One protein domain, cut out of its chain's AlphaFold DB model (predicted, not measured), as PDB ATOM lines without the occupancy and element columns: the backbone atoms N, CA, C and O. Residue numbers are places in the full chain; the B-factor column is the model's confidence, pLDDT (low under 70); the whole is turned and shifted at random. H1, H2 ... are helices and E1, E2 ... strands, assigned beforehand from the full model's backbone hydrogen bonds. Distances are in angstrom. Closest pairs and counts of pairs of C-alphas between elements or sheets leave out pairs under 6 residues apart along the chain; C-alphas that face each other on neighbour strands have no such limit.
ATOM      1  N   GLY A   7    -100.844 127.491  85.615       96.88
ATOM      2  CA  GLY A   7    -100.570 126.627  84.484       96.88
ATOM      3  C   GLY A   7    -100.061 127.367  83.262       96.88
ATOM      4  O   GLY A   7     -99.625 128.515  83.334       96.88
ATOM      5  N   VAL A   8    -100.134 126.681  82.123       98.38
ATOM      6  CA  VAL A   8     -99.738 127.221  80.823       98.38
ATOM      7  C   VAL A   8    -100.837 127.013  79.790       98.38
ATOM      8  O   VAL A   8    -101.385 125.918  79.638       98.38
ATOM      9  N   LEU A   9    -101.146 128.074  79.050       98.56
ATOM     10  CA  LEU A   9    -101.977 128.017  77.854       98.56
ATOM     11  C   LEU A   9    -101.093 127.897  76.616       98.56
ATOM     12  O   LEU A   9    -100.304 128.797  76.351       98.56
ATOM     13  N   LYS A  10    -101.274 126.825  75.840       98.38
ATOM     14  CA  LYS A  10    -100.652 126.610  74.526       98.38
ATOM     15  C   LYS A  10    -101.690 126.846  73.426       98.38
ATOM     16  O   LYS A  10    -102.583 126.021  73.246       98.38
ATOM     17  N   ALA A  11    -101.610 127.962  72.708       98.25
ATOM     18  CA  ALA A  11    -102.630 128.345  71.722       98.25
ATOM     19  C   ALA A  11    -102.056 129.177  70.565       98.25
ATOM     20  O   ALA A  11    -100.892 129.574  70.589       98.25
ATOM     21  N   LYS A  12    -102.875 129.445  69.541       98.00
ATOM     22  CA  LYS A  12    -102.508 130.324  68.420       98.00
ATOM     23  C   LYS A  12    -103.056 131.727  68.619       98.00
ATOM     24  O   LYS A  12    -104.207 131.870  69.030       98.00
ATOM     25  N   ALA A  13    -102.256 132.736  68.290       97.75
ATOM     26  CA  ALA A  13    -102.687 134.129  68.289       97.75
ATOM     27  C   ALA A  13    -103.722 134.393  67.183       97.75
ATOM     28  O   ALA A  13    -103.638 133.820  66.099       97.75
ATOM     29  N   ILE A  14    -104.719 135.227  67.483       97.75
ATOM     30  CA  ILE A  14    -105.826 135.562  66.573       97.75
ATOM     31  C   ILE A  14    -105.923 137.072  66.371       97.75
ATOM     32  O   ILE A  14    -106.044 137.521  65.236       97.75
ATOM     33  N   ASP A  15    -105.924 137.832  67.464       96.00
ATOM     34  CA  ASP A  15    -106.137 139.280  67.449       96.00
ATOM     35  C   ASP A  15    -105.466 139.927  68.663       96.00
ATOM     36  O   ASP A  15    -105.252 139.263  69.677       96.00
ATOM     37  N   TYR A  16    -105.138 141.208  68.571       93.69
ATOM     38  CA  TYR A  16    -104.488 141.967  69.633       93.69
ATOM     39  C   TYR A  16    -105.178 143.317  69.793       93.69
ATOM     40  O   TYR A  16    -105.442 144.008  68.810       93.69
ATOM     41  N   GLN A  17    -105.447 143.701  71.036       89.12
ATOM     42  CA  GLN A  17    -105.984 145.012  71.368       89.12
ATOM     43  C   GLN A  17    -105.135 145.664  72.455       89.12
ATOM     44  O   GLN A  17    -104.713 145.025  73.421       89.12
ATOM     45  N   ARG A  18    -104.918 146.969  72.295       80.19
ATOM     46  CA  ARG A  18    -104.441 147.830  73.373       80.19
ATOM     47  C   ARG A  18    -105.647 148.317  74.145       80.19
ATOM     48  O   ARG A  18    -106.586 148.831  73.533       80.19
ATOM     49  N   ASP A  19    -105.598 148.205  75.463       68.00
ATOM     50  CA  ASP A  19    -106.511 148.992  76.269       68.00
ATOM     51  C   ASP A  19    -106.110 150.471  76.197       68.00
ATOM     52  O   ASP A  19    -104.928 150.820  76.219       68.00
ATOM     53  N   SER A  20    -107.111 151.333  76.061       54.44
ATOM     54  CA  SER A  20    -106.960 152.792  76.036       54.44
ATOM     55  C   SER A  20    -107.488 153.453  77.313       54.44
ATOM     56  O   SER A  20    -107.624 154.677  77.348       54.44
ATOM     57  N   ASP A  21    -107.832 152.654  78.328       56.50
ATOM     58  CA  ASP A  21    -108.343 153.110  79.618       56.50
ATOM     59  C   ASP A  21    -107.236 153.502  80.633       56.50
ATOM     60  O   ASP A  21    -106.056 153.639  80.296       56.50
ATOM     61  N   ASP A  22    -107.636 153.769  81.885       51.38
ATOM     62  CA  ASP A  22    -106.758 154.256  82.962       51.38
ATOM     63  C   ASP A  22    -105.772 153.186  83.507       51.38
ATOM     64  O   ASP A  22    -104.801 153.539  84.201       51.38
ATOM     65  N   ASP A  23    -105.972 151.902  83.174       54.66
ATOM     66  CA  ASP A  23    -105.134 150.754  83.542       54.66
ATOM     67  C   ASP A  23    -104.685 150.021  82.261       54.66
ATOM     68  O   ASP A  23    -105.216 148.977  81.895       54.66
ATOM     69  N   PRO A  24    -103.670 150.549  81.560       58.47
ATOM     70  CA  PRO A  24    -103.373 150.139  80.203       58.47
ATOM     71  C   PRO A  24    -102.874 148.680  80.224       58.47
ATOM     72  O   PRO A  24    -101.781 148.381  80.716       58.47
ATOM     73  N   HIS A  25    -103.699 147.768  79.710       67.38
ATOM     74  CA  HIS A  25    -103.404 146.351  79.511       67.38
ATOM     75  C   HIS A  25    -103.115 146.065  78.034       67.38
ATOM     76  O   HIS A  25    -103.691 146.668  77.127       67.38
ATOM     77  N   SER A  26    -102.204 145.124  77.781       85.00
ATOM     78  CA  SER A  26    -102.060 144.508  76.462       85.00
ATOM     79  C   SER A  26    -102.885 143.227  76.438       85.00
ATOM     80  O   SER A  26    -102.620 142.313  77.219       85.00
ATOM     81  N   GLU A  27    -103.878 143.156  75.556       91.81
ATOM     82  CA  GLU A  27    -104.827 142.047  75.510       91.81
ATOM     83  C   GLU A  27    -104.625 141.250  74.217       91.81
ATOM     84  O   GLU A  27    -104.749 141.772  73.109       91.81
ATOM     85  N   LEU A  28    -104.295 139.964  74.352       95.69
ATOM     86  CA  LEU A  28    -104.071 139.060  73.220       95.69
ATOM     87  C   LEU A  28    -105.176 138.003  73.173       95.69
ATOM     88  O   LEU A  28    -105.331 137.199  74.097       95.69
ATOM     89  N   LEU A  29    -105.927 137.974  72.075       97.75
ATOM     90  CA  LEU A  29    -106.879 136.914  71.780       97.75
ATOM     91  C   LEU A  29    -106.141 135.722  71.185       97.75
ATOM     92  O   LEU A  29    -105.486 135.829  70.144       97.75
ATOM     93  N   VAL A  30    -106.326 134.560  71.802       98.38
ATOM     94  CA  VAL A  30    -105.818 133.287  71.291       98.38
ATOM     95  C   VAL A  30    -106.931 132.253  71.182       98.38
ATOM     96  O   VAL A  30    -107.979 132.358  71.826       98.38
ATOM     97  N   GLY A  31    -106.711 131.222  70.368       97.25
ATOM     98  CA  GLY A  31    -107.664 130.129  70.241       97.25
ATOM     99  C   GLY A  31    -107.049 128.783  69.889       97.25
ATOM    100  O   GLY A  31    -105.959 128.682  69.326       97.25
ATOM    101  N   VAL A  32    -107.787 127.740  70.259       96.69
ATOM    102  CA  VAL A  32    -107.434 126.329  70.077       96.69
ATOM    103  C   VAL A  32    -108.708 125.491  70.117       96.69
ATOM    104  O   VAL A  32    -109.552 125.676  70.991       96.69
ATOM    105  N   GLY A  33    -108.885 124.583  69.153       93.88
ATOM    106  CA  GLY A  33    -110.033 123.664  69.137       93.88
ATOM    107  C   GLY A  33    -111.410 124.347  69.171       93.88
ATOM    108  O   GLY A  33    -112.353 123.789  69.720       93.88
ATOM    109  N   GLY A  34    -111.526 125.573  68.643       93.75
ATOM    110  CA  GLY A  34    -112.754 126.382  68.696       93.75
ATOM    111  C   GLY A  34    -112.995 127.113  70.024       93.75
ATOM    112  O   GLY A  34    -113.912 127.928  70.102       93.75
ATOM    113  N   VAL A  35    -112.167 126.877  71.045       97.00
ATOM    114  CA  VAL A  35    -112.194 127.600  72.320       97.00
ATOM    115  C   VAL A  35    -111.321 128.846  72.210       97.00
ATOM    116  O   VAL A  35    -110.208 128.789  71.681       97.00
ATOM    117  N   LYS A  36    -111.827 129.971  72.716       98.06
ATOM    118  CA  LYS A  36    -111.115 131.248  72.780       98.06
ATOM    119  C   LYS A  36    -110.669 131.550  74.209       98.06
ATOM    120  O   LYS A  36    -111.320 131.142  75.176       98.06
ATOM    121  N   TYR A  37    -109.552 132.255  74.308       98.25
ATOM    122  CA  TYR A  37    -108.969 132.725  75.555       98.25
ATOM    123  C   TYR A  37    -108.427 134.135  75.351       98.25
ATOM    124  O   TYR A  37    -107.896 134.448  74.285       98.25
ATOM    125  N   ARG A  38    -108.504 134.950  76.397       97.25
ATOM    126  CA  ARG A  38    -107.779 136.211  76.491       97.25
ATOM    127  C   ARG A  38    -106.522 136.014  77.334       97.25
ATOM    128  O   ARG A  38    -106.585 135.414  78.402       97.25
ATOM    129  N   ILE A  39    -105.387 136.504  76.863       96.44
ATOM    130  CA  ILE A  39    -104.173 136.628  77.668       96.44
ATOM    131  C   ILE A  39    -104.074 138.094  78.084       96.44
ATOM    132  O   ILE A  39    -103.858 138.952  77.229       96.44
ATOM    133  N   ALA A  40    -104.242 138.348  79.383       91.81
ATOM    134  CA  ALA A  40    -104.162 139.682  79.965       91.81
ATOM    135  C   ALA A  40    -102.727 139.959  80.420       91.81
ATOM    136  O   ALA A  40    -102.251 139.401  81.414       91.81
ATOM    137  N   ILE A  41    -102.023 140.795  79.660       87.62
ATOM    138  CA  ILE A  41    -100.607 141.086  79.872       87.62
ATOM    139  C   ILE A  41    -100.508 142.374  80.682       87.62
ATOM    140  O   ILE A  41    -100.813 143.472  80.205       87.62
ATOM    141  N   ASN A  42    -100.075 142.229  81.932       72.81
ATOM    142  CA  ASN A  42     -99.866 143.354  82.830       72.81
ATOM    143  C   ASN A  42     -98.613 144.111  82.392       72.81
ATOM    144  O   ASN A  42     -97.494 143.718  82.709       72.81
ATOM    145  N   VAL A  43     -98.804 145.222  81.695       64.00
ATOM    146  CA  VAL A  43     -97.720 146.162  81.370       64.00
ATOM    147  C   VAL A  43     -97.614 147.293  82.398       64.00
ATOM    148  O   VAL A  43     -96.786 148.194  82.275       64.00
ATOM    149  N   ARG A  44     -98.441 147.218  83.452       60.97
ATOM    150  CA  ARG A  44     -98.483 148.136  84.587       60.97
ATOM    151  C   ARG A  44     -99.152 147.471  85.800       60.97
ATOM    152  O   ARG A  44    -100.069 146.672  85.642       60.97
ATOM    153  N   SER A  45     -98.703 147.788  87.017       52.69
ATOM    154  CA  SER A  45     -99.362 147.321  88.254       52.69
ATOM    155  C   SER A  45    -100.698 148.051  88.452       52.69
ATOM    156  O   SER A  45    -100.758 149.262  88.272       52.69
ATOM    157  N   SER A  46    -101.756 147.360  88.883       48.41
ATOM    158  CA  SER A  46    -103.031 147.987  89.285       48.41
ATOM    159  C   SER A  46    -103.016 148.515  90.729       48.41
ATOM    160  O   SER A  46    -103.939 149.203  91.167       48.41
ATOM    161  N   ARG A  47    -101.957 148.212  91.495       46.22
ATOM    162  CA  ARG A  47    -101.788 148.611  92.901       46.22
ATOM    163  C   ARG A  47    -100.757 149.728  93.045       46.22
ATOM    164  O   ARG A  47     -99.713 149.704  92.398       46.22
ATOM    165  N   GLY A  48    -101.054 150.662  93.948       46.94
ATOM    166  CA  GLY A  48    -100.240 151.847  94.222       46.94
ATOM    167  C   GLY A  48    -100.586 153.042  93.316       46.94
ATOM    168  O   GLY A  48    -101.290 152.876  92.310       46.94
ATOM    169  N   PRO A  49    -100.126 154.258  93.675       46.44
ATOM    170  CA  PRO A  49    -100.207 155.446  92.831       46.44
ATOM    171  C   PRO A  49     -99.726 155.157  91.411       46.44
ATOM    172  O   PRO A  49     -98.803 154.372  91.227       46.44
ATOM    173  N   VAL A  50    -100.311 155.836  90.422       51.94
ATOM    174  CA  VAL A  50     -99.937 155.750  88.999       51.94
ATOM    175  C   VAL A  50     -98.427 155.784  88.777       51.94
ATOM    176  O   VAL A  50     -97.919 155.030  87.946       51.94
ATOM    177  N   ALA A  51     -97.755 156.626  89.560       48.19
ATOM    178  CA  ALA A  51     -96.321 156.781  89.577       48.19
ATOM    179  C   ALA A  51     -95.615 155.480  90.004       48.19
ATOM    180  O   ALA A  51     -94.710 155.067  89.319       48.19
ATOM    181  N   GLN A  52     -96.072 154.740  91.019       51.03
ATOM    182  CA  GLN A  52     -95.390 153.587  91.648       51.03
ATOM    183  C   GLN A  52     -95.403 152.254  90.852       51.03
ATOM    184  O   GLN A  52     -95.186 151.187  91.419       51.03
ATOM    185  N   ARG A  53     -95.698 152.273  89.545       63.88
ATOM    186  CA  ARG A  53     -96.091 151.078  88.762       63.88
ATOM    187  C   ARG A  53     -95.073 150.653  87.693       63.88
ATOM    188  O   ARG A  53     -95.473 150.147  86.645       63.88
ATOM    189  N   LEU A  54     -93.780 150.890  87.925       72.62
ATOM    190  CA  LEU A  54     -92.728 150.531  86.969       72.62
ATOM    191  C   LEU A  54     -92.507 149.027  86.883       72.62
ATOM    192  O   LEU A  54     -92.596 148.291  87.871       72.62
ATOM    193  N   VAL A  55     -92.167 148.612  85.671       81.62
ATOM    194  CA  VAL A  55     -91.847 147.239  85.322       81.62
ATOM    195  C   VAL A  55     -90.421 147.158  84.807       81.62
ATOM    196  O   VAL A  55     -89.863 148.083  84.214       81.62
ATOM    197  N   GLU A  56     -89.836 146.008  85.052       88.06
ATOM    198  CA  GLU A  56     -88.602 145.535  84.470       88.06
ATOM    199  C   GLU A  56     -89.005 144.454  83.478       88.06
ATOM    200  O   GLU A  56     -89.872 143.627  83.773       88.06
ATOM    201  N   TYR A  57     -88.399 144.454  82.297       89.94
ATOM    202  CA  TYR A  57     -88.686 143.448  81.282       89.94
ATOM    203  C   TYR A  57     -87.405 142.795  80.784       89.94
ATOM    204  O   TYR A  57     -86.321 143.383  80.810       89.94
ATOM    205  N   LEU A  58     -87.546 141.577  80.283       92.69
ATOM    206  CA  LEU A  58     -86.523 140.909  79.504       92.69
ATOM    207  C   LEU A  58     -87.176 140.196  78.326       92.69
ATOM    208  O   LEU A  58     -88.074 139.374  78.506       92.69
ATOM    209  N   MET A  59     -86.675 140.487  77.128       92.62
ATOM    210  CA  MET A  59     -86.905 139.665  75.948       92.62
ATOM    211  C   MET A  59     -85.676 138.802  75.694       92.62
ATOM    212  O   MET A  59     -84.598 139.320  75.399       92.62
ATOM    213  N   VAL A  60     -85.845 137.487  75.783       93.38
ATOM    214  CA  VAL A  60     -84.808 136.523  75.418       93.38
ATOM    215  C   VAL A  60     -85.103 136.023  74.013       93.38
ATOM    216  O   VAL A  60     -86.012 135.218  73.806       93.38
ATOM    217  N   HIS A  61     -84.352 136.521  73.035       92.06
ATOM    218  CA  HIS A  61     -84.384 135.986  71.677       92.06
ATOM    219  C   HIS A  61     -83.662 134.638  71.619       92.06
ATOM    220  O   HIS A  61     -82.680 134.438  72.328       92.06
ATOM    221  N   ASP A  62     -84.131 133.733  70.754       92.56
ATOM    222  CA  ASP A  62     -83.630 132.352  70.679       92.56
ATOM    223  C   ASP A  62     -83.696 131.641  72.044       92.56
ATOM    224  O   ASP A  62     -82.760 130.969  72.478       92.56
ATOM    225  N   PHE A  63     -84.820 131.830  72.746       95.25
ATOM    226  CA  PHE A  63     -85.034 131.280  74.077       95.25
ATOM    227  C   PHE A  63     -84.934 129.751  74.055       95.25
ATOM    228  O   PHE A  63     -85.708 129.059  73.389       95.25
ATOM    229  N   LYS A  64     -83.970 129.231  74.817       94.19
ATOM    230  CA  LYS A  64     -83.680 127.804  74.967       94.19
ATOM    231  C   LYS A  64     -83.668 127.468  76.443       94.19
ATOM    232  O   LYS A  64     -82.827 127.962  77.187       94.19
ATOM    233  N   HIS A  65     -84.596 126.617  76.857       96.19
ATOM    234  CA  HIS A  65     -84.727 126.230  78.252       96.19
ATOM    235  C   HIS A  65     -85.469 124.893  78.370       96.19
ATOM    236  O   HIS A  65     -86.429 124.690  77.619       96.19
ATOM    237  N   PRO A  66     -85.114 124.009  79.326       95.44
ATOM    238  CA  PRO A  66     -85.849 122.763  79.564       95.44
ATOM    239  C   PRO A  66     -87.366 122.942  79.738       95.44
ATOM    240  O   PRO A  66     -88.139 122.101  79.287       95.44
ATOM    241  N   VAL A  67     -87.806 124.061  80.326       96.00
ATOM    242  CA  VAL A  67     -89.245 124.369  80.479       96.00
ATOM    243  C   VAL A  67     -89.957 124.544  79.137       96.00
ATOM    244  O   VAL A  67     -91.099 124.119  79.005       96.00
ATOM    245  N   LEU A  68     -89.293 125.112  78.120       95.88
ATOM    246  CA  LEU A  68     -89.873 125.244  76.783       95.88
ATOM    247  C   LEU A  68     -89.938 123.883  76.088       95.88
ATOM    248  O   LEU A  68     -90.956 123.557  75.481       95.88
ATOM    249  N   ASP A  69     -88.888 123.066  76.217       94.44
ATOM    250  CA  ASP A  69     -88.895 121.694  75.699       94.44
ATOM    251  C   ASP A  69     -90.064 120.903  76.300       94.44
ATOM    252  O   ASP A  69     -90.817 120.254  75.573       94.44
ATOM    253  N   ARG A  70     -90.296 121.044  77.611       95.44
ATOM    254  CA  ARG A  70     -91.436 120.420  78.282       95.44
ATOM    255  C   ARG A  70     -92.778 121.010  77.841       95.44
ATOM    256  O   ARG A  70     -93.709 120.255  77.575       95.44
ATOM    257  N   ALA A  71     -92.892 122.332  77.721       96.50
ATOM    258  CA  ALA A  71     -94.123 122.993  77.290       96.50
ATOM    259  C   ALA A  71     -94.537 122.588  75.862       96.50
ATOM    260  O   ALA A  71     -95.726 122.452  75.564       96.50
ATOM    261  N   ARG A  72     -93.574 122.318  74.973       95.56
ATOM    262  CA  ARG A  72     -93.836 121.791  73.623       95.56
ATOM    263  C   ARG A  72     -94.538 120.439  73.635       95.56
ATOM    264  O   ARG A  72     -95.410 120.224  72.791       95.56
ATOM    265  N   GLU A  73     -94.216 119.578  74.596       96.00
ATOM    266  CA  GLU A  73     -94.807 118.242  74.755       96.00
ATOM    267  C   GLU A  73     -96.233 118.267  75.331       96.00
ATOM    268  O   GLU A  73     -96.957 117.277  75.217       96.00
ATOM    269  N   LEU A  74     -96.653 119.379  75.942       97.06
ATOM    270  CA  LEU A  74     -97.995 119.520  76.503       97.06
ATOM    271  C   LEU A  74     -99.073 119.584  75.399       97.06
ATOM    272  O   LEU A  74     -98.802 120.057  74.281       97.06
ATOM    273  N   PRO A  75    -100.308 119.127  75.692       97.12
ATOM    274  CA  PRO A  75    -101.430 119.277  74.771       97.12
ATOM    275  C   PRO A  75    -101.717 120.757  74.489       97.12
ATOM    276  O   PRO A  75    -101.417 121.633  75.300       97.12
ATOM    277  N   GLU A  76    -102.305 121.043  73.328       97.44
ATOM    278  CA  GLU A  76    -102.833 122.384  73.059       97.44
ATOM    279  C   GLU A  76    -103.984 122.712  74.030       97.44
ATOM    280  O   GLU A  76    -104.700 121.824  74.498       97.44
ATOM    281  N   GLY A  77    -104.181 123.997  74.323       97.75
ATOM    282  CA  GLY A  77    -105.101 124.462  75.353       97.75
ATOM    283  C   GLY A  77    -104.433 124.630  76.709       97.75
ATOM    284  O   GLY A  77    -103.237 124.896  76.810       97.75
ATOM    285  N   TRP A  78    -105.252 124.571  77.756       97.81
ATOM    286  CA  TRP A  78    -104.801 124.784  79.124       97.81
ATOM    287  C   TRP A  78    -104.221 123.505  79.724       97.81
ATOM    288  O   TRP A  78    -104.907 122.484  79.783       97.81
ATOM    289  N   SER A  79    -102.998 123.596  80.239       97.62
ATOM    290  CA  SER A  79    -102.379 122.575  81.081       97.62
ATOM    291  C   SER A  79    -102.219 123.123  82.496       97.62
ATOM    292  O   SER A  79    -101.610 124.172  82.686       97.62
ATOM    293  N   ASN A  80    -102.784 122.424  83.482       95.62
ATOM    294  CA  ASN A  80    -102.638 122.771  84.894       95.62
ATOM    295  C   ASN A  80    -101.228 122.379  85.368       95.62
ATOM    296  O   ASN A  80    -100.800 121.263  85.081       95.62
ATOM    297  N   LEU A  81    -100.544 123.297  86.053       95.06
ATOM    298  CA  LEU A  81     -99.199 123.100  86.603       95.06
ATOM    299  C   LEU A  81     -99.178 123.367  88.123       95.06
ATOM    300  O   LEU A  81     -98.276 124.026  88.629       95.06
ATOM    301  N   ALA A  82    -100.221 122.943  88.844       85.69
ATOM    302  CA  ALA A  82    -100.428 123.276  90.255       85.69
ATOM    303  C   ALA A  82     -99.379 122.700  91.218       85.69
ATOM    304  O   ALA A  82     -99.275 123.204  92.334       85.69
ATOM    305  N   ASP A  83     -98.643 121.651  90.839       85.19
ATOM    306  CA  ASP A  83     -97.526 121.164  91.657       85.19
ATOM    307  C   ASP A  83     -96.282 122.047  91.461       85.19
ATOM    308  O   ASP A  83     -95.453 122.199  92.359       85.19
ATOM    309  N   GLY A  84     -96.173 122.679  90.290       85.06
ATOM    310  CA  GLY A  84     -95.071 123.544  89.907       85.06
ATOM    311  C   GLY A  84     -93.841 122.711  89.560       85.06
ATOM    312  O   GLY A  84     -93.506 122.520  88.389       85.06
ATOM    313  N   VAL A  85     -93.185 122.162  90.581       81.12
ATOM    314  CA  VAL A  85     -91.910 121.445  90.440       81.12
ATOM    315  C   VAL A  85     -92.077 120.132  89.674       81.12
ATOM    316  O   VAL A  85     -91.363 119.910  88.691       81.12
ATOM    317  N   ALA A  86     -93.008 119.253  90.071       83.44
ATOM    318  CA  ALA A  86     -93.144 117.938  89.436       83.44
ATOM    319  C   ALA A  86     -93.723 118.006  88.015       83.44
ATOM    320  O   ALA A  86     -93.548 117.066  87.234       83.44
ATOM    321  N   ASP A  87     -94.376 119.112  87.655       86.88
ATOM    322  CA  ASP A  87     -94.948 119.305  86.322       86.88
ATOM    323  C   ASP A  87     -93.865 119.526  85.247       86.88
ATOM    324  O   ASP A  87     -94.041 119.174  84.071       86.88
ATOM    325  N   GLY A  88     -92.722 120.097  85.649       85.81
ATOM    326  CA  GLY A  88     -91.523 120.286  84.825       85.81
ATOM    327  C   GLY A  88     -91.611 121.381  83.753       85.81
ATOM    328  O   GLY A  88     -90.613 121.652  83.085       85.81
ATOM    329  N   ALA A  89     -92.781 121.997  83.559       94.62
ATOM    330  CA  ALA A  89     -92.985 123.134  82.650       94.62
ATOM    331  C   ALA A  89     -93.238 124.456  83.382       94.62
ATOM    332  O   ALA A  89     -93.189 125.507  82.750       94.62
ATOM    333  N   ALA A  90     -93.535 124.409  84.681       95.88
ATOM    334  CA  ALA A  90     -93.743 125.601  85.485       95.88
ATOM    335  C   ALA A  90     -92.488 126.475  85.483       95.88
ATOM    336  O   ALA A  90     -91.365 125.960  85.485       95.88
ATOM    337  N   ILE A  91     -92.676 127.791  85.477       97.12
ATOM    338  CA  ILE A  91     -91.562 128.730  85.431       97.12
ATOM    339  C   ILE A  91     -91.340 129.393  86.792       97.12
ATOM    340  O   ILE A  91     -92.274 129.718  87.522       97.12
ATOM    341  N   ASP A  92     -90.065 129.579  87.116       96.44
ATOM    342  CA  ASP A  92     -89.576 130.364  88.248       96.44
ATOM    343  C   ASP A  92     -88.348 131.133  87.757       96.44
ATOM    344  O   ASP A  92     -87.405 130.532  87.235       96.44
ATOM    345  N   TYR A  93     -88.354 132.454  87.885       97.25
ATOM    346  CA  TYR A  93     -87.300 133.320  87.362       97.25
ATOM    347  C   TYR A  93     -85.979 133.060  88.097       97.25
ATOM    348  O   TYR A  93     -84.904 133.103  87.494       97.25
ATOM    349  N   ILE A  94     -86.053 132.745  89.394       96.69
ATOM    350  CA  ILE A  94     -84.896 132.555  90.268       96.69
ATOM    351  C   ILE A  94     -84.492 131.080  90.292       96.69
ATOM    352  O   ILE A  94     -83.366 130.759  89.918       96.69
ATOM    353  N   ARG A  95     -85.387 130.175  90.690       95.69
ATOM    354  CA  ARG A  95     -85.088 128.741  90.894       95.69
ATOM    355  C   ARG A  95     -84.979 127.978  89.586       95.69
ATOM    356  O   ARG A  95     -84.182 127.054  89.461       95.69
ATOM    357  N   GLY A  96     -85.743 128.407  88.586       95.81
ATOM    358  CA  GLY A  96     -85.707 127.832  87.251       95.81
ATOM    359  C   GLY A  96     -84.493 128.269  86.435       95.81
ATOM    360  O   GLY A  96     -84.274 127.688  85.383       95.81
ATOM    361  N   ASN A  97     -83.704 129.253  86.889       96.75
ATOM    362  CA  ASN A  97     -82.588 129.833  86.129       96.75
ATOM    363  C   ASN A  97     -82.983 130.286  84.711       96.75
ATOM    364  O   ASN A  97     -82.196 130.134  83.776       96.75
ATOM    365  N   LEU A  98     -84.184 130.863  84.548       95.81
ATOM    366  CA  LEU A  98     -84.665 131.311  83.233       95.81
ATOM    367  C   LEU A  98     -83.727 132.342  82.595       95.81
ATOM    368  O   LEU A  98     -83.554 132.349  81.377       95.81
ATOM    369  N   PHE A  99     -83.162 133.222  83.421       95.19
ATOM    370  CA  PHE A  99     -82.223 134.279  83.056       95.19
ATOM    371  C   PHE A  99     -81.596 134.872  84.330       95.19
ATOM    372  O   PHE A  99     -81.941 134.475  85.448       95.19
ATOM    373  N   ARG A 100     -80.668 135.829  84.191       93.50
ATOM    374  CA  ARG A 100     -80.083 136.532  85.342       93.50
ATOM    375  C   ARG A 100     -80.872 137.796  85.629       93.50
ATOM    376  O   ARG A 100     -81.228 138.520  84.707       93.50
ATOM    377  N   GLY A 101     -81.034 138.150  86.903       92.88
ATOM    378  CA  GLY A 101     -81.727 139.395  87.251       92.88
ATOM    379  C   GLY A 101     -81.100 140.648  86.624       92.88
ATOM    380  O   GLY A 101     -81.805 141.588  86.279       92.88
ATOM    381  N   GLN A 102     -79.785 140.623  86.386       93.06
ATOM    382  CA  GLN A 102     -79.033 141.681  85.699       93.06
ATOM    383  C   GLN A 102     -79.392 141.862  84.218       93.06
ATOM    384  O   GLN A 102     -79.053 142.895  83.647       93.06
ATOM    385  N   ASP A 103     -80.018 140.864  83.590       93.25
ATOM    386  CA  ASP A 103     -80.381 140.915  82.172       93.25
ATOM    387  C   ASP A 103     -81.645 141.758  81.950       93.25
ATOM    388  O   ASP A 103     -81.852 142.289  80.855       93.25
ATOM    389  N   MET A 104     -82.483 141.910  82.985       93.00
ATOM    390  CA  MET A 104     -83.685 142.731  82.898       93.00
ATOM    391  C   MET A 104     -83.340 144.203  82.684       93.00
ATOM    392  O   MET A 104     -82.329 144.723  83.157       93.00
ATOM    393  N   LYS A 105     -84.227 144.893  81.974       89.31
ATOM    394  CA  LYS A 105     -84.094 146.309  81.661       89.31
ATOM    395  C   LYS A 105     -85.225 147.083  82.331       89.31
ATOM    396  O   LYS A 105     -86.383 146.677  82.194       89.31
ATOM    397  N   PRO A 106     -84.920 148.196  83.016       84.81
ATOM    398  CA  PRO A 106     -85.956 149.103  83.480       84.81
ATOM    399  C   PRO A 106     -86.642 149.725  82.260       84.81
ATOM    400  O   PRO A 106     -85.966 150.105  81.298       84.81
ATOM    401  N   ILE A 107     -87.970 149.827  82.275       74.50
ATOM    402  CA  ILE A 107     -88.706 150.503  81.204       74.50
ATOM    403  C   ILE A 107     -89.910 151.269  81.761       74.50
ATOM    404  O   ILE A 107     -90.596 150.779  82.664       74.50
ATOM    405  N   PRO A 108     -90.194 152.481  81.254       66.00
ATOM    406  CA  PRO A 108     -91.499 153.083  81.462       66.00
ATOM    407  C   PRO A 108     -92.579 152.269  80.731       66.00
ATOM    408  O   PRO A 108     -92.343 151.670  79.689       66.00
ATOM    409  N   HIS A 109     -93.798 152.275  81.266       61.62
ATOM    410  CA  HIS A 109     -94.940 151.614  80.624       61.62
ATOM    411  C   HIS A 109     -95.386 152.321  79.334       61.62
ATOM    412  O   HIS A 109     -95.988 151.685  78.482       61.62
ATOM    413  N   LEU A 110     -95.115 153.622  79.204       61.50
ATOM    414  CA  LEU A 110     -95.440 154.433  78.037       61.50
ATOM    415  C   LEU A 110     -94.358 155.500  77.867       61.50
ATOM    416  O   LEU A 110     -94.054 156.227  78.820       61.50
ATOM    417  N   ALA A 111     -93.797 155.618  76.668       62.72
ATOM    418  CA  ALA A 111     -92.838 156.662  76.340       62.72
ATOM    419  C   ALA A 111     -93.118 157.244  74.941       62.72
ATOM    420  O   ALA A 111     -93.524 156.530  74.034       62.72
ATOM    421  N   PRO A 112     -92.943 158.562  74.723       57.56
ATOM    422  CA  PRO A 112     -93.077 159.129  73.385       57.56
ATOM    423  C   PRO A 112     -91.947 158.655  72.462       57.56
ATOM    424  O   PRO A 112     -90.773 158.839  72.784       57.56
ATOM    425  N   GLY A 113     -92.289 158.132  71.287       56.44
ATOM    426  CA  GLY A 113     -91.336 157.690  70.260       56.44
ATOM    427  C   GLY A 113     -91.394 156.177  70.025       56.44
ATOM    428  O   GLY A 113     -91.979 155.487  70.837       56.44
ATOM    429  N   PRO A 114     -90.836 155.668  68.914       63.00
ATOM    430  CA  PRO A 114     -90.942 154.254  68.568       63.00
ATOM    431  C   PRO A 114     -89.930 153.371  69.313       63.00
ATOM    432  O   PRO A 114     -88.769 153.753  69.490       63.00
ATOM    433  N   ASN A 115     -90.346 152.140  69.601       65.88
ATOM    434  CA  ASN A 115     -89.597 151.041  70.217       65.88
ATOM    435  C   ASN A 115     -88.997 151.365  71.589       65.88
ATOM    436  O   ASN A 115     -87.843 151.014  71.867       65.88
ATOM    437  N   ASN A 116     -89.740 152.077  72.432       69.56
ATOM    438  CA  ASN A 116     -89.237 152.534  73.727       69.56
ATOM    439  C   ASN A 116     -90.156 152.233  74.915       69.56
ATOM    440  O   ASN A 116     -89.807 152.600  76.042       69.56
ATOM    441  N   ASP A 117     -91.257 151.519  74.687       72.19
ATOM    442  CA  ASP A 117     -92.131 151.030  75.743       72.19
ATOM    443  C   ASP A 117     -92.472 149.537  75.602       72.19
ATOM    444  O   ASP A 117     -92.207 148.871  74.598       72.19
ATOM    445  N   LEU A 118     -93.021 148.980  76.681       76.56
ATOM    446  CA  LEU A 118     -93.386 147.569  76.745       76.56
ATOM    447  C   LEU A 118     -94.580 147.234  75.832       76.56
ATOM    448  O   LEU A 118     -94.695 146.090  75.393       76.56
ATOM    449  N   PHE A 119     -95.450 148.205  75.530       76.88
ATOM    450  CA  PHE A 119     -96.592 147.999  74.639       76.88
ATOM    451  C   PHE A 119     -96.151 147.670  73.227       76.88
ATOM    452  O   PHE A 119     -96.693 146.751  72.619       76.88
ATOM    453  N   GLU A 120     -95.190 148.415  72.701       79.56
ATOM    454  CA  GLU A 120     -94.663 148.201  71.359       79.56
ATOM    455  C   GLU A 120     -93.988 146.833  71.250       79.56
ATOM    456  O   GLU A 120     -94.250 146.096  70.305       79.56
ATOM    457  N   PHE A 121     -93.212 146.417  72.256       83.81
ATOM    458  CA  PHE A 121     -92.590 145.088  72.247       83.81
ATOM    459  C   PHE A 121     -93.605 143.942  72.298       83.81
ATOM    460  O   PHE A 121     -93.438 142.934  71.605       83.81
ATOM    461  N   VAL A 122     -94.656 144.079  73.110       87.81
ATOM    462  CA  VAL A 122     -95.736 143.085  73.174       87.81
ATOM    463  C   VAL A 122     -96.521 143.059  71.864       87.81
ATOM    464  O   VAL A 122     -96.781 141.974  71.344       87.81
ATOM    465  N   GLU A 123     -96.877 144.227  71.324       89.06
ATOM    466  CA  GLU A 123     -97.598 144.347  70.056       89.06
ATOM    467  C   GLU A 123     -96.796 143.731  68.906       89.06
ATOM    468  O   GLU A 123     -97.337 142.900  68.182       89.06
ATOM    469  N   ASP A 124     -95.506 144.040  68.777       90.50
ATOM    470  CA  ASP A 124     -94.649 143.501  67.716       90.50
ATOM    471  C   ASP A 124     -94.585 141.966  67.752       90.50
ATOM    472  O   ASP A 124     -94.719 141.300  66.717       90.50
ATOM    473  N   LEU A 125     -94.420 141.374  68.942       93.12
ATOM    474  CA  LEU A 125     -94.418 139.917  69.108       93.12
ATOM    475  C   LEU A 125     -95.788 139.304  68.804       93.12
ATOM    476  O   LEU A 125     -95.860 138.281  68.114       93.12
ATOM    477  N   ALA A 126     -96.865 139.932  69.277       94.62
ATOM    478  CA  ALA A 126     -98.231 139.489  69.034       94.62
ATOM    479  C   ALA A 126     -98.583 139.537  67.544       94.62
ATOM    480  O   ALA A 126     -99.022 138.531  66.990       94.62
ATOM    481  N   GLN A 127     -98.329 140.660  66.869       95.25
ATOM    482  CA  GLN A 127     -98.591 140.836  65.441       95.25
ATOM    483  C   GLN A 127     -97.782 139.853  64.598       95.25
ATOM    484  O   GLN A 127     -98.315 139.242  63.670       95.25
ATOM    485  N   ARG A 128     -96.513 139.614  64.957       95.19
ATOM    486  CA  ARG A 128     -95.708 138.575  64.306       95.19
ATOM    487  C   ARG A 128     -96.323 137.185  64.479       95.19
ATOM    488  O   ARG A 128     -96.341 136.417  63.522       95.19
ATOM    489  N   ALA A 129     -96.822 136.854  65.669       96.38
ATOM    490  CA  ALA A 129     -97.455 135.562  65.931       96.38
ATOM    491  C   ALA A 129     -98.818 135.410  65.236       96.38
ATOM    492  O   ALA A 129     -99.140 134.319  64.782       96.38
ATOM    493  N   ILE A 130     -99.593 136.489  65.097       97.12
ATOM    494  CA  ILE A 130    -100.845 136.511  64.320       97.12
ATOM    495  C   ILE A 130    -100.553 136.274  62.828       97.12
ATOM    496  O   ILE A 130    -101.284 135.549  62.153       97.12
ATOM    497  N   ALA A 131     -99.473 136.866  62.311       96.06
ATOM    498  CA  ALA A 131     -99.084 136.756  60.908       96.06
ATOM    499  C   ALA A 131     -98.450 135.402  60.530       96.06
ATOM    500  O   ALA A 131     -98.379 135.086  59.340       96.06
ATOM    501  N   ASP A 132     -97.991 134.606  61.501       95.50
ATOM    502  CA  ASP A 132     -97.363 133.301  61.280       95.50
ATOM    503  C   ASP A 132     -98.310 132.146  61.674       95.50
ATOM    504  O   ASP A 132     -98.476 131.847  62.857       95.50
ATOM    505  N   PRO A 133     -98.891 131.411  60.703       91.19
ATOM    506  CA  PRO A 133     -99.791 130.289  60.986       91.19
ATOM    507  C   PRO A 133     -99.158 129.137  61.785       91.19
ATOM    508  O   PRO A 133     -99.890 128.287  62.315       91.19
ATOM    509  N   GLY A 134     -97.823 129.058  61.806       93.69
ATOM    510  CA  GLY A 134     -97.041 128.083  62.558       93.69
ATOM    511  C   GLY A 134     -96.637 128.549  63.956       93.69
ATOM    512  O   GLY A 134     -96.142 127.723  64.720       93.69
ATOM    513  N   ALA A 135     -96.857 129.819  64.307       96.88
ATOM    514  CA  ALA A 135     -96.511 130.333  65.625       96.88
ATOM    515  C   ALA A 135     -97.414 129.753  66.721       96.88
ATOM    516  O   ALA A 135     -98.632 129.604  66.560       96.88
ATOM    517  N   VAL A 136     -96.801 129.456  67.865       97.75
ATOM    518  CA  VAL A 136     -97.480 128.989  69.077       97.75
ATOM    519  C   VAL A 136     -97.159 129.941  70.220       97.75
ATOM    520  O   VAL A 136     -96.003 130.295  70.442       97.75
ATOM    521  N   VAL A 137     -98.187 130.345  70.959       98.38
ATOM    522  CA  VAL A 137     -98.062 131.167  72.162       98.38
ATOM    523  C   VAL A 137     -98.209 130.273  73.386       98.38
ATOM    524  O   VAL A 137     -99.186 129.528  73.501       98.38
ATOM    525  N   TYR A 138     -97.248 130.383  74.299       98.56
ATOM    526  CA  TYR A 138     -97.289 129.820  75.641       98.56
ATOM    527  C   TYR A 138     -97.471 130.954  76.643       98.56
ATOM    528  O   TYR A 138     -96.590 131.804  76.763       98.56
ATOM    529  N   ALA A 139     -98.597 130.971  77.353       98.31
ATOM    530  CA  ALA A 139     -98.855 131.940  78.416       98.31
ATOM    531  C   ALA A 139     -98.892 131.250  79.773       98.31
ATOM    532  O   ALA A 139     -99.793 130.450  80.032       98.31
ATOM    533  N   PHE A 140     -97.906 131.569  80.609       97.88
ATOM    534  CA  PHE A 140     -97.779 131.084  81.979       97.88
ATOM    535  C   PHE A 140     -98.394 132.095  82.936       97.88
ATOM    536  O   PHE A 140     -98.129 133.294  82.820       97.88
ATOM    537  N   GLY A 141     -99.201 131.610  83.874       95.44
ATOM    538  CA  GLY A 141     -99.883 132.444  84.856       95.44
ATOM    539  C   GLY A 141    -101.071 131.718  85.469       95.44
ATOM    540  O   GLY A 141    -101.116 130.488  85.498       95.44
ATOM    541  N   GLU A 142    -102.058 132.474  85.939       94.06
ATOM    542  CA  GLU A 142    -103.273 131.924  86.542       94.06
ATOM    543  C   GLU A 142    -104.460 131.989  85.574       94.06
ATOM    544  O   GLU A 142    -104.714 132.996  84.909       94.06
ATOM    545  N   LYS A 143    -105.206 130.888  85.470       95.88
ATOM    546  CA  LYS A 143    -106.397 130.813  84.628       95.88
ATOM    547  C   LYS A 143    -107.633 131.345  85.348       95.88
ATOM    548  O   LYS A 143    -107.975 130.887  86.441       95.88
ATOM    549  N   TRP A 144    -108.402 132.178  84.647       94.94
ATOM    550  CA  TRP A 144    -109.783 132.495  85.009       94.94
ATOM    551  C   TRP A 144    -110.792 131.851  84.045       94.94
ATOM    552  O   TRP A 144    -110.457 131.364  82.958       94.94
ATOM    553  N   GLY A 145    -112.056 131.822  84.469       93.38
ATOM    554  CA  GLY A 145    -113.152 131.236  83.704       93.38
ATOM    555  C   GLY A 145    -113.006 129.720  83.465       93.38
ATOM    556  O   GLY A 145    -112.187 129.053  84.106       93.38
ATOM    557  N   PRO A 146    -113.770 129.136  82.527       95.06
ATOM    558  CA  PRO A 146    -114.795 129.800  81.721       95.06
ATOM    559  C   PRO A 146    -115.925 130.389  82.584       95.06
ATOM    560  O   PRO A 146    -116.433 129.733  83.490       95.06
ATOM    561  N   GLU A 147    -116.317 131.628  82.311       95.00
ATOM    562  CA  GLU A 147    -117.394 132.356  82.984       95.00
ATOM    563  C   GLU A 147    -118.690 132.221  82.166       95.00
ATOM    564  O   GLU A 147    -118.910 132.931  81.185       95.00
ATOM    565  N   SER A 148    -119.553 131.268  82.529       93.25
ATOM    566  CA  SER A 148    -120.825 131.039  81.824       93.25
ATOM    567  C   SER A 148    -121.740 132.266  81.895       93.25
ATOM    568  O   SER A 148    -121.958 132.797  82.984       93.25
ATOM    569  N   GLY A 149    -122.339 132.677  80.771       93.31
ATOM    570  CA  GLY A 149    -123.260 133.819  80.726       93.31
ATOM    571  C   GLY A 149    -122.577 135.187  80.792       93.31
ATOM    572  O   GLY A 149    -123.264 136.201  80.912       93.31
ATOM    573  N   LYS A 150    -121.238 135.227  80.765       96.06
ATOM    574  CA  LYS A 150    -120.450 136.456  80.814       96.06
ATOM    575  C   LYS A 150    -119.482 136.479  79.625       96.06
ATOM    576  O   LYS A 150    -118.558 135.664  79.597       96.06
ATOM    577  N   PRO A 151    -119.679 137.370  78.640       95.44
ATOM    578  CA  PRO A 151    -118.738 137.519  77.541       95.44
ATOM    579  C   PRO A 151    -117.433 138.155  78.028       95.44
ATOM    580  O   PRO A 151    -117.411 138.901  79.010       95.44
ATOM    581  N   ASP A 152    -116.349 137.877  77.314       94.69
ATOM    582  CA  ASP A 152    -115.089 138.584  77.493       94.69
ATOM    583  C   ASP A 152    -115.254 140.097  77.258       94.69
ATOM    584  O   ASP A 152    -115.999 140.540  76.379       94.69
ATOM    585  N   GLN A 153    -114.544 140.898  78.054       90.56
ATOM    586  CA  GLN A 153    -114.669 142.354  78.048       90.56
ATOM    587  C   GLN A 153    -114.121 143.003  76.770       90.56
ATOM    588  O   GLN A 153    -114.684 144.003  76.337       90.56
ATOM    589  N   TYR A 154    -113.072 142.441  76.165       90.38
ATOM    590  CA  TYR A 154    -112.333 143.074  75.063       90.38
ATOM    591  C   TYR A 154    -112.689 142.466  73.707       90.38
ATOM    592  O   TYR A 154    -112.906 143.160  72.717       90.38
ATOM    593  N   PHE A 155    -112.804 141.141  73.664       94.44
ATOM    594  CA  PHE A 155    -113.029 140.388  72.434       94.44
ATOM    595  C   PHE A 155    -114.446 139.820  72.323       94.44
ATOM    596  O   PHE A 155    -114.779 139.194  71.314       94.44
ATOM    597  N   HIS A 156    -115.279 140.007  73.355       95.12
ATOM    598  CA  HIS A 156    -116.712 139.686  73.366       95.12
ATOM    599  C   HIS A 156    -117.068 138.233  72.997       95.12
ATOM    600  O   HIS A 156    -118.188 137.953  72.565       95.12
ATOM    601  N   PHE A 157    -116.140 137.287  73.172       96.44
ATOM    602  CA  PHE A 157    -116.440 135.859  73.054       96.44
ATOM    603  C   PHE A 157    -117.054 135.333  74.354       96.44
ATOM    604  O   PHE A 157    -116.736 135.814  75.438       96.44
ATOM    605  N   GLU A 158    -117.908 134.317  74.257       95.19
ATOM    606  CA  GLU A 158    -118.551 133.689  75.411       95.19
ATOM    607  C   GLU A 158    -118.325 132.165  75.382       95.19
ATOM    608  O   GLU A 158    -118.425 131.564  74.306       95.19
ATOM    609  N   PRO A 159    -118.032 131.520  76.530       96.56
ATOM    610  CA  PRO A 159    -117.814 132.117  77.855       96.56
ATOM    611  C   PRO A 159    -116.493 132.891  77.949       96.56
ATOM    612  O   PRO A 159    -115.497 132.496  77.339       96.56
ATOM    613  N   GLY A 160    -116.470 133.957  78.753       96.62
ATOM    614  CA  GLY A 160    -115.247 134.682  79.093       96.62
ATOM    615  C   GLY A 160    -114.234 133.743  79.749       96.62
ATOM    616  O   GLY A 160    -114.580 132.940  80.615       96.62
ATOM    617  N   ASN A 161    -112.987 133.763  79.294       97.19
ATOM    618  CA  ASN A 161    -111.994 132.744  79.634       97.19
ATOM    619  C   ASN A 161    -110.594 133.280  79.339       97.19
ATOM    620  O   ASN A 161    -110.411 133.951  78.324       97.19
ATOM    621  N   GLY A 162    -109.594 132.974  80.162       96.75
ATOM    622  CA  GLY A 162    -108.262 133.515  79.903       96.75
ATOM    623  C   GLY A 162    -107.213 133.247  80.969       96.75
ATOM    624  O   GLY A 162    -107.440 132.442  81.873       96.75
ATOM    625  N   VAL A 163    -106.061 133.903  80.812       96.25
ATOM    626  CA  VAL A 163    -104.874 133.782  81.674       96.25
ATOM    627  C   VAL A 163    -104.334 135.162  82.054       96.25
ATOM    628  O   VAL A 163    -104.132 136.005  81.178       96.25
ATOM    629  N   HIS A 164    -104.137 135.405  83.352       92.44
ATOM    630  CA  HIS A 164    -103.563 136.639  83.914       92.44
ATOM    631  C   HIS A 164    -102.339 136.324  84.787       92.44
ATOM    632  O   HIS A 164    -101.899 135.177  84.839       92.44
ATOM    633  N   LEU A 165    -101.804 137.330  85.491       90.88
ATOM    634  CA  LEU A 165    -100.585 137.214  86.310       90.88
ATOM    635  C   LEU A 165     -99.360 136.798  85.479       90.88
ATOM    636  O   LEU A 165     -98.541 135.991  85.907       90.88
ATOM    637  N   ILE A 166     -99.249 137.376  84.277       92.50
ATOM    638  CA  ILE A 166     -98.178 137.150  83.294       92.50
ATOM    639  C   ILE A 166     -96.920 137.972  83.658       92.50
ATOM    640  O   ILE A 166     -96.444 138.801  82.888       92.50
ATOM    641  N   HIS A 167     -96.424 137.815  84.881       92.06
ATOM    642  CA  HIS A 167     -95.221 138.472  85.406       92.06
ATOM    643  C   HIS A 167     -94.656 137.647  86.568       92.06
ATOM    644  O   HIS A 167     -95.298 136.706  87.016       92.06
ATOM    645  N   MET A 168     -93.484 137.996  87.094       93.69
ATOM    646  CA  MET A 168     -92.937 137.406  88.318       93.69
ATOM    647  C   MET A 168     -93.979 137.467  89.439       93.69
ATOM    648  O   MET A 168     -94.555 138.521  89.693       93.69
ATOM    649  N   ASN A 169     -94.224 136.359  90.125       92.56
ATOM    650  CA  ASN A 169     -95.237 136.216  91.167       92.56
ATOM    651  C   ASN A 169     -94.589 135.765  92.480       92.56
ATOM    652  O   ASN A 169     -95.071 134.872  93.173       92.56
ATOM    653  N   GLN A 170     -93.460 136.389  92.804       92.62
ATOM    654  CA  GLN A 170     -92.713 136.181  94.039       92.62
ATOM    655  C   GLN A 170     -91.966 137.458  94.445       92.62
ATOM    656  O   GLN A 170     -91.876 138.414  93.669       92.62
ATOM    657  N   GLY A 171     -91.437 137.486  95.669       90.50
ATOM    658  CA  GLY A 171     -90.569 138.560  96.150       90.50
ATOM    659  C   GLY A 171     -91.255 139.910  96.366       90.50
ATOM    660  O   GLY A 171     -90.552 140.905  96.516       90.50
ATOM    661  N   GLY A 172     -92.589 139.975  96.383       86.75
ATOM    662  CA  GLY A 172     -93.341 141.182  96.742       86.75
ATOM    663  C   GLY A 172     -93.777 141.181  98.212       86.75
ATOM    664  O   GLY A 172     -93.935 140.125  98.819       86.75
ATOM    665  N   ALA A 173     -94.043 142.365  98.778       71.25
ATOM    666  CA  ALA A 173     -94.525 142.533 100.161       71.25
ATOM    667  C   ALA A 173     -96.013 142.156 100.382       71.25
ATOM    668  O   ALA A 173     -96.543 142.334 101.479       71.25
ATOM    669  N   GLY A 174     -96.716 141.706  99.336       64.38
ATOM    670  CA  GLY A 174     -98.152 141.415  99.346       64.38
ATOM    671  C   GLY A 174     -98.484 139.928  99.210       64.38
ATOM    672  O   GLY A 174     -97.630 139.060  99.325       64.38
ATOM    673  N   GLU A 175     -99.758 139.629  98.948       57.34
ATOM    674  CA  GLU A 175    -100.217 138.251  98.761       57.34
ATOM    675  C   GLU A 175    -100.038 137.736  97.324       57.34
ATOM    676  O   GLU A 175    -100.266 138.487  96.376       57.34
ATOM    677  N   SER A 176     -99.744 136.428  97.234       69.12
ATOM    678  CA  SER A 176     -99.577 135.582  96.029       69.12
ATOM    679  C   SER A 176     -98.147 135.296  95.576       69.12
ATOM    680  O   SER A 176     -97.934 134.972  94.414       69.12
ATOM    681  N   ASN A 177     -97.205 135.305  96.522       85.19
ATOM    682  CA  ASN A 177     -95.902 134.673  96.343       85.19
ATOM    683  C   ASN A 177     -96.062 133.145  96.202       85.19
ATOM    684  O   ASN A 177     -96.805 132.519  96.968       85.19
ATOM    685  N   GLY A 178     -95.391 132.553  95.217       89.56
ATOM    686  CA  GLY A 178     -95.311 131.104  95.060       89.56
ATOM    687  C   GLY A 178     -94.067 130.680  94.288       89.56
ATOM    688  O   GLY A 178     -93.738 131.263  93.258       89.56
ATOM    689  N   THR A 179     -93.379 129.646  94.771       93.12
ATOM    690  CA  THR A 179     -92.256 129.041  94.043       93.12
ATOM    691  C   THR A 179     -92.784 128.334  92.802       93.12
ATOM    692  O   THR A 179     -93.828 127.688  92.864       93.12
ATOM    693  N   PHE A 180     -92.112 128.485  91.660       94.75
ATOM    694  CA  PHE A 180     -92.577 127.935  90.374       94.75
ATOM    695  C   PHE A 180     -93.963 128.417  89.916       94.75
ATOM    696  O   PHE A 180     -94.584 127.782  89.070       94.75
ATOM    697  N   HIS A 181     -94.427 129.567  90.409       94.19
ATOM    698  CA  HIS A 181     -95.703 130.178  90.023       94.19
ATOM    699  C   HIS A 181     -95.534 131.500  89.254       94.19
ATOM    700  O   HIS A 181     -96.476 132.288  89.149       94.19
ATOM    701  N   ASP A 182     -94.343 131.771  88.714       95.44
ATOM    702  CA  ASP A 182     -94.114 132.984  87.932       95.44
ATOM    703  C   ASP A 182     -94.868 132.941  86.599       95.44
ATOM    704  O   ASP A 182     -95.095 131.894  86.004       95.44
ATOM    705  N   GLY A 183     -95.267 134.106  86.109       95.38
ATOM    706  CA  GLY A 183     -95.887 134.264  84.805       95.38
ATOM    707  C   GLY A 183     -94.912 134.735  83.735       95.38
ATOM    708  O   GLY A 183     -93.808 135.205  84.010       95.38
ATOM    709  N   GLY A 184     -95.324 134.612  82.481       96.25
ATOM    710  CA  GLY A 184     -94.508 135.007  81.339       96.25
ATOM    711  C   GLY A 184     -95.094 134.529  80.020       96.25
ATOM    712  O   GLY A 184     -96.047 133.745  79.990       96.25
ATOM    713  N   LEU A 185     -94.513 135.004  78.921       97.75
ATOM    714  CA  LEU A 185     -94.909 134.615  77.571       97.75
ATOM    715  C   LEU A 185     -93.742 133.995  76.833       97.75
ATOM    716  O   LEU A 185     -92.621 134.487  76.902       97.75
ATOM    717  N   ILE A 186     -94.020 132.950  76.065       98.19
ATOM    718  CA  ILE A 186     -93.092 132.451  75.058       98.19
ATOM    719  C   ILE A 186     -93.826 132.394  73.725       98.19
ATOM    720  O   ILE A 186     -94.849 131.724  73.594       98.19
ATOM    721  N   PHE A 187     -93.278 133.082  72.731       97.75
ATOM    722  CA  PHE A 187     -93.705 133.005  71.342       97.75
ATOM    723  C   PHE A 187     -92.759 132.059  70.611       97.75
ATOM    724  O   PHE A 187     -91.586 132.375  70.402       97.75
ATOM    725  N   ASP A 188     -93.242 130.872  70.266       97.31
ATOM    726  CA  ASP A 188     -92.473 129.859  69.557       97.31
ATOM    727  C   ASP A 188     -92.752 129.948  68.056       97.31
ATOM    728  O   ASP A 188     -93.845 129.628  67.587       97.31
ATOM    729  N   PHE A 189     -91.738 130.387  67.313       95.75
ATOM    730  CA  PHE A 189     -91.764 130.509  65.860       95.75
ATOM    731  C   PHE A 189     -91.055 129.337  65.172       95.75
ATOM    732  O   PHE A 189     -90.529 129.525  64.088       95.75
ATOM    733  N   SER A 190     -90.989 128.141  65.763       79.75
ATOM    734  CA  SER A 190     -90.184 126.995  65.281       79.75
ATOM    735  C   SER A 190     -90.323 126.618  63.792       79.75
ATOM    736  O   SER A 190     -89.434 125.959  63.254       79.75
ATOM    737  N   GLY A 191     -91.384 127.047  63.097       72.75
ATOM    738  CA  GLY A 191     -91.519 126.919  61.638       72.75
ATOM    739  C   GLY A 191     -90.830 128.011  60.796       72.75
ATOM    740  O   GLY A 191     -90.574 127.791  59.614       72.75
ATOM    741  N   SER A 192     -90.528 129.175  61.375       77.56
ATOM    742  CA  SER A 192     -90.022 130.382  60.700       77.56
ATOM    743  C   SER A 192     -88.853 131.078  61.431       77.56
ATOM    744  O   SER A 192     -88.269 132.025  60.901       77.56
ATOM    745  N   GLY A 193     -88.482 130.620  62.632       82.00
ATOM    746  CA  GLY A 193     -87.451 131.198  63.495       82.00
ATOM    747  C   GLY A 193     -87.281 130.467  64.838       82.00
ATOM    748  O   GLY A 193     -87.749 129.348  65.022       82.00
ATOM    749  N   GLY A 194     -86.568 131.093  65.780       90.88
ATOM    750  CA  GLY A 194     -86.432 130.611  67.163       90.88
ATOM    751  C   GLY A 194     -87.574 131.082  68.072       90.88
ATOM    752  O   GLY A 194     -88.428 131.862  67.651       90.88
ATOM    753  N   ALA A 195     -87.576 130.644  69.330       96.19
ATOM    754  CA  ALA A 195     -88.533 131.126  70.325       96.19
ATOM    755  C   ALA A 195     -88.099 132.476  70.920       96.19
ATOM    756  O   ALA A 195     -86.905 132.769  71.009       96.19
ATOM    757  N   VAL A 196     -89.061 133.295  71.341       97.12
ATOM    758  CA  VAL A 196     -88.814 134.529  72.096       97.12
ATOM    759  C   VAL A 196     -89.572 134.459  73.414       97.12
ATOM    760  O   VAL A 196     -90.795 134.333  73.409       97.12
ATOM    761  N   GLY A 197     -88.848 134.530  74.530       96.69
ATOM    762  CA  GLY A 197     -89.433 134.645  75.865       96.69
ATOM    763  C   GLY A 197     -89.566 136.111  76.270       96.69
ATOM    764  O   GLY A 197     -88.596 136.853  76.139       96.69
ATOM    765  N   LEU A 198     -90.736 136.521  76.755       95.44
ATOM    766  CA  LEU A 198     -90.986 137.820  77.370       95.44
ATOM    767  C   LEU A 198     -91.314 137.612  78.851       95.44
ATOM    768  O   LEU A 198     -92.310 136.973  79.203       95.44
ATOM    769  N   PHE A 199     -90.473 138.191  79.699       95.50
ATOM    770  CA  PHE A 199     -90.550 138.090  81.150       95.50
ATOM    771  C   PHE A 199     -90.654 139.484  81.755       95.50
ATOM    772  O   PHE A 199     -89.966 140.407  81.313       95.50
ATOM    773  N   ILE A 200     -91.527 139.636  82.745       92.38
ATOM    774  CA  ILE A 200     -91.883 140.925  83.343       92.38
ATOM    775  C   ILE A 200     -91.791 140.785  84.856       92.38
ATOM    776  O   ILE A 200     -92.206 139.777  85.416       92.38
ATOM    777  N   LYS A 201     -91.268 141.804  85.525       90.69
ATOM    778  CA  LYS A 201     -91.153 141.883  86.980       90.69
ATOM    779  C   LYS A 201     -91.493 143.304  87.415       90.69
ATOM    780  O   LYS A 201     -91.131 144.256  86.734       90.69
ATOM    781  N   PHE A 202     -92.155 143.480  88.550       86.31
ATOM    782  CA  PHE A 202     -92.349 144.809  89.130       86.31
ATOM    783  C   PHE A 202     -91.121 145.252  89.931       86.31
ATOM    784  O   PHE A 202     -90.426 144.441  90.548       86.31
ATOM    785  N   GLN A 203     -90.856 146.560  89.951       84.25
ATOM    786  CA  GLN A 203     -89.719 147.125  90.691       84.25
ATOM    787  C   GLN A 203     -89.736 146.728  92.177       84.25
ATOM    788  O   GLN A 203     -88.698 146.402  92.743       84.25
TER     789      GLN A 203
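This is residues 7 to 203 of the 354 residues of the protein "LTD domain-containing protein" of Methylomonas sp. LWB (UniProt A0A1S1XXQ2). One sheet is folded by sharp bends in its strands E1 and E7 into a small closed barrel of E1, E2, E3, E8 and E7, and on one side it continues past the ring as a wall of E9, E10, E4 and the short E6. Helix H2 fills the space between that wall and the E1 and E2 side of the ring, with the sheet curled round it, while H1 packs on the outside over E7 and E9 and the short E5 pairs with the first part of E1. The printed part has 197 residues, with two named helices and ten named strands in the order E1 E2 E3 E4 H1 E5 E6 H2 E7 E8 E9 E10; the sheet is mixed, with E3 and E8 its parallel pair. The class is mixed, helices and strands, though under half of the residues are in named elements. The whole is compact, with a radius of gyration of the C-alphas of 15.7 A, and rounded, spanning 41 by 35 by 35 A.

E1, residues 7 to 18, begins at C-alpha 7, at (-100.570, 126.627, 84.484), and is 24.2 A long; it bends by 96 degrees at residue 14. E2 is residues 25 to 32, 22.5 A, and E3 is residues 35 to 42, 22.6 A. E4 is residues 55 to 61, 19.2 A. H1, residues 66 to 73, measures 11.1 A, E5, residues 77 to 80, 10.0 A, and E6, residues 105 to 107, 6.3 A. H2, residues 118 to 131, begins at C-alpha 118, at (-93.386, 147.569, 76.745), and is 20.0 A long. E7, residues 136 to 147, measures 24.5 A and bends by 95 degrees at residue 141. E8, residues 160 to 164, is 12.8 A, and E9, residues 184 to 188, is 13.0 A. E10, residues 195 to 202, is 23.6 A and ends at C-alpha 202, at (-92.349, 144.809, 89.130).

E1, E2 and E3 form a meander, each strand the antiparallel neighbour of the one before; N 14 and O 29 are 2.8 A apart, and N 30 and O 37 are 2.9 A apart. E3 and E8 are parallel at 37 degrees, with N 38 and O 161 at 2.9 A. E7 and E8 are a hairpin, with N 144 and O 162 at 2.9 A. E7 and E1 are antiparallel and close the ring, with N 9 and O 139 at 2.9 A. The pairing is staggered: E7 pairs with E9 over its residues 136 to 140 and with E8 over its residues 142 to 147. E1 and E5 are antiparallel, with N 8 and O 79 at 3.0 A. E7 and E9 are antiparallel, with N 138 and O 186 at 2.8 A. E9 and E10 are a hairpin, with N 198 and O 185 at 2.8 A. E10 and E6 lie on opposite sides of E4, both antiparallel to it, with N 58 and O 199 at 2.9 A and N 57 and O 105 at 3.0 A. H2 is on the sheet, outside the barrel, at a height over the sheet of 6.7 A; its closest C-alphas to E1 are those of Ala 13 and Ile 130, 5.0 A apart. H1 is on the sheet too, outside the barrel, at a height over the sheet of 8.9 A, and the C-alphas of Ala 71 and Tyr 138 are its closest to E7, at 7.7 A. H1 and H2 are apart. Every O i to N i+4 pair of H2 is within hydrogen-bond range, and 3 of 4 are in H1.

The C-alphas of Gln 102 and Gly 149, the two farthest apart, are 45.2 A from each other. The printed part has no cut. The links from E3 to E4, E5 to E6, E7 to E8 and E8 to E9 are long, the longest stretch with no named element being residues 81 to 104. The mean pLDDT of the printed part is 87.3, and it is under 70 at residues 19 to 25, 43 to 53, 108 to 116 and 174 to 176.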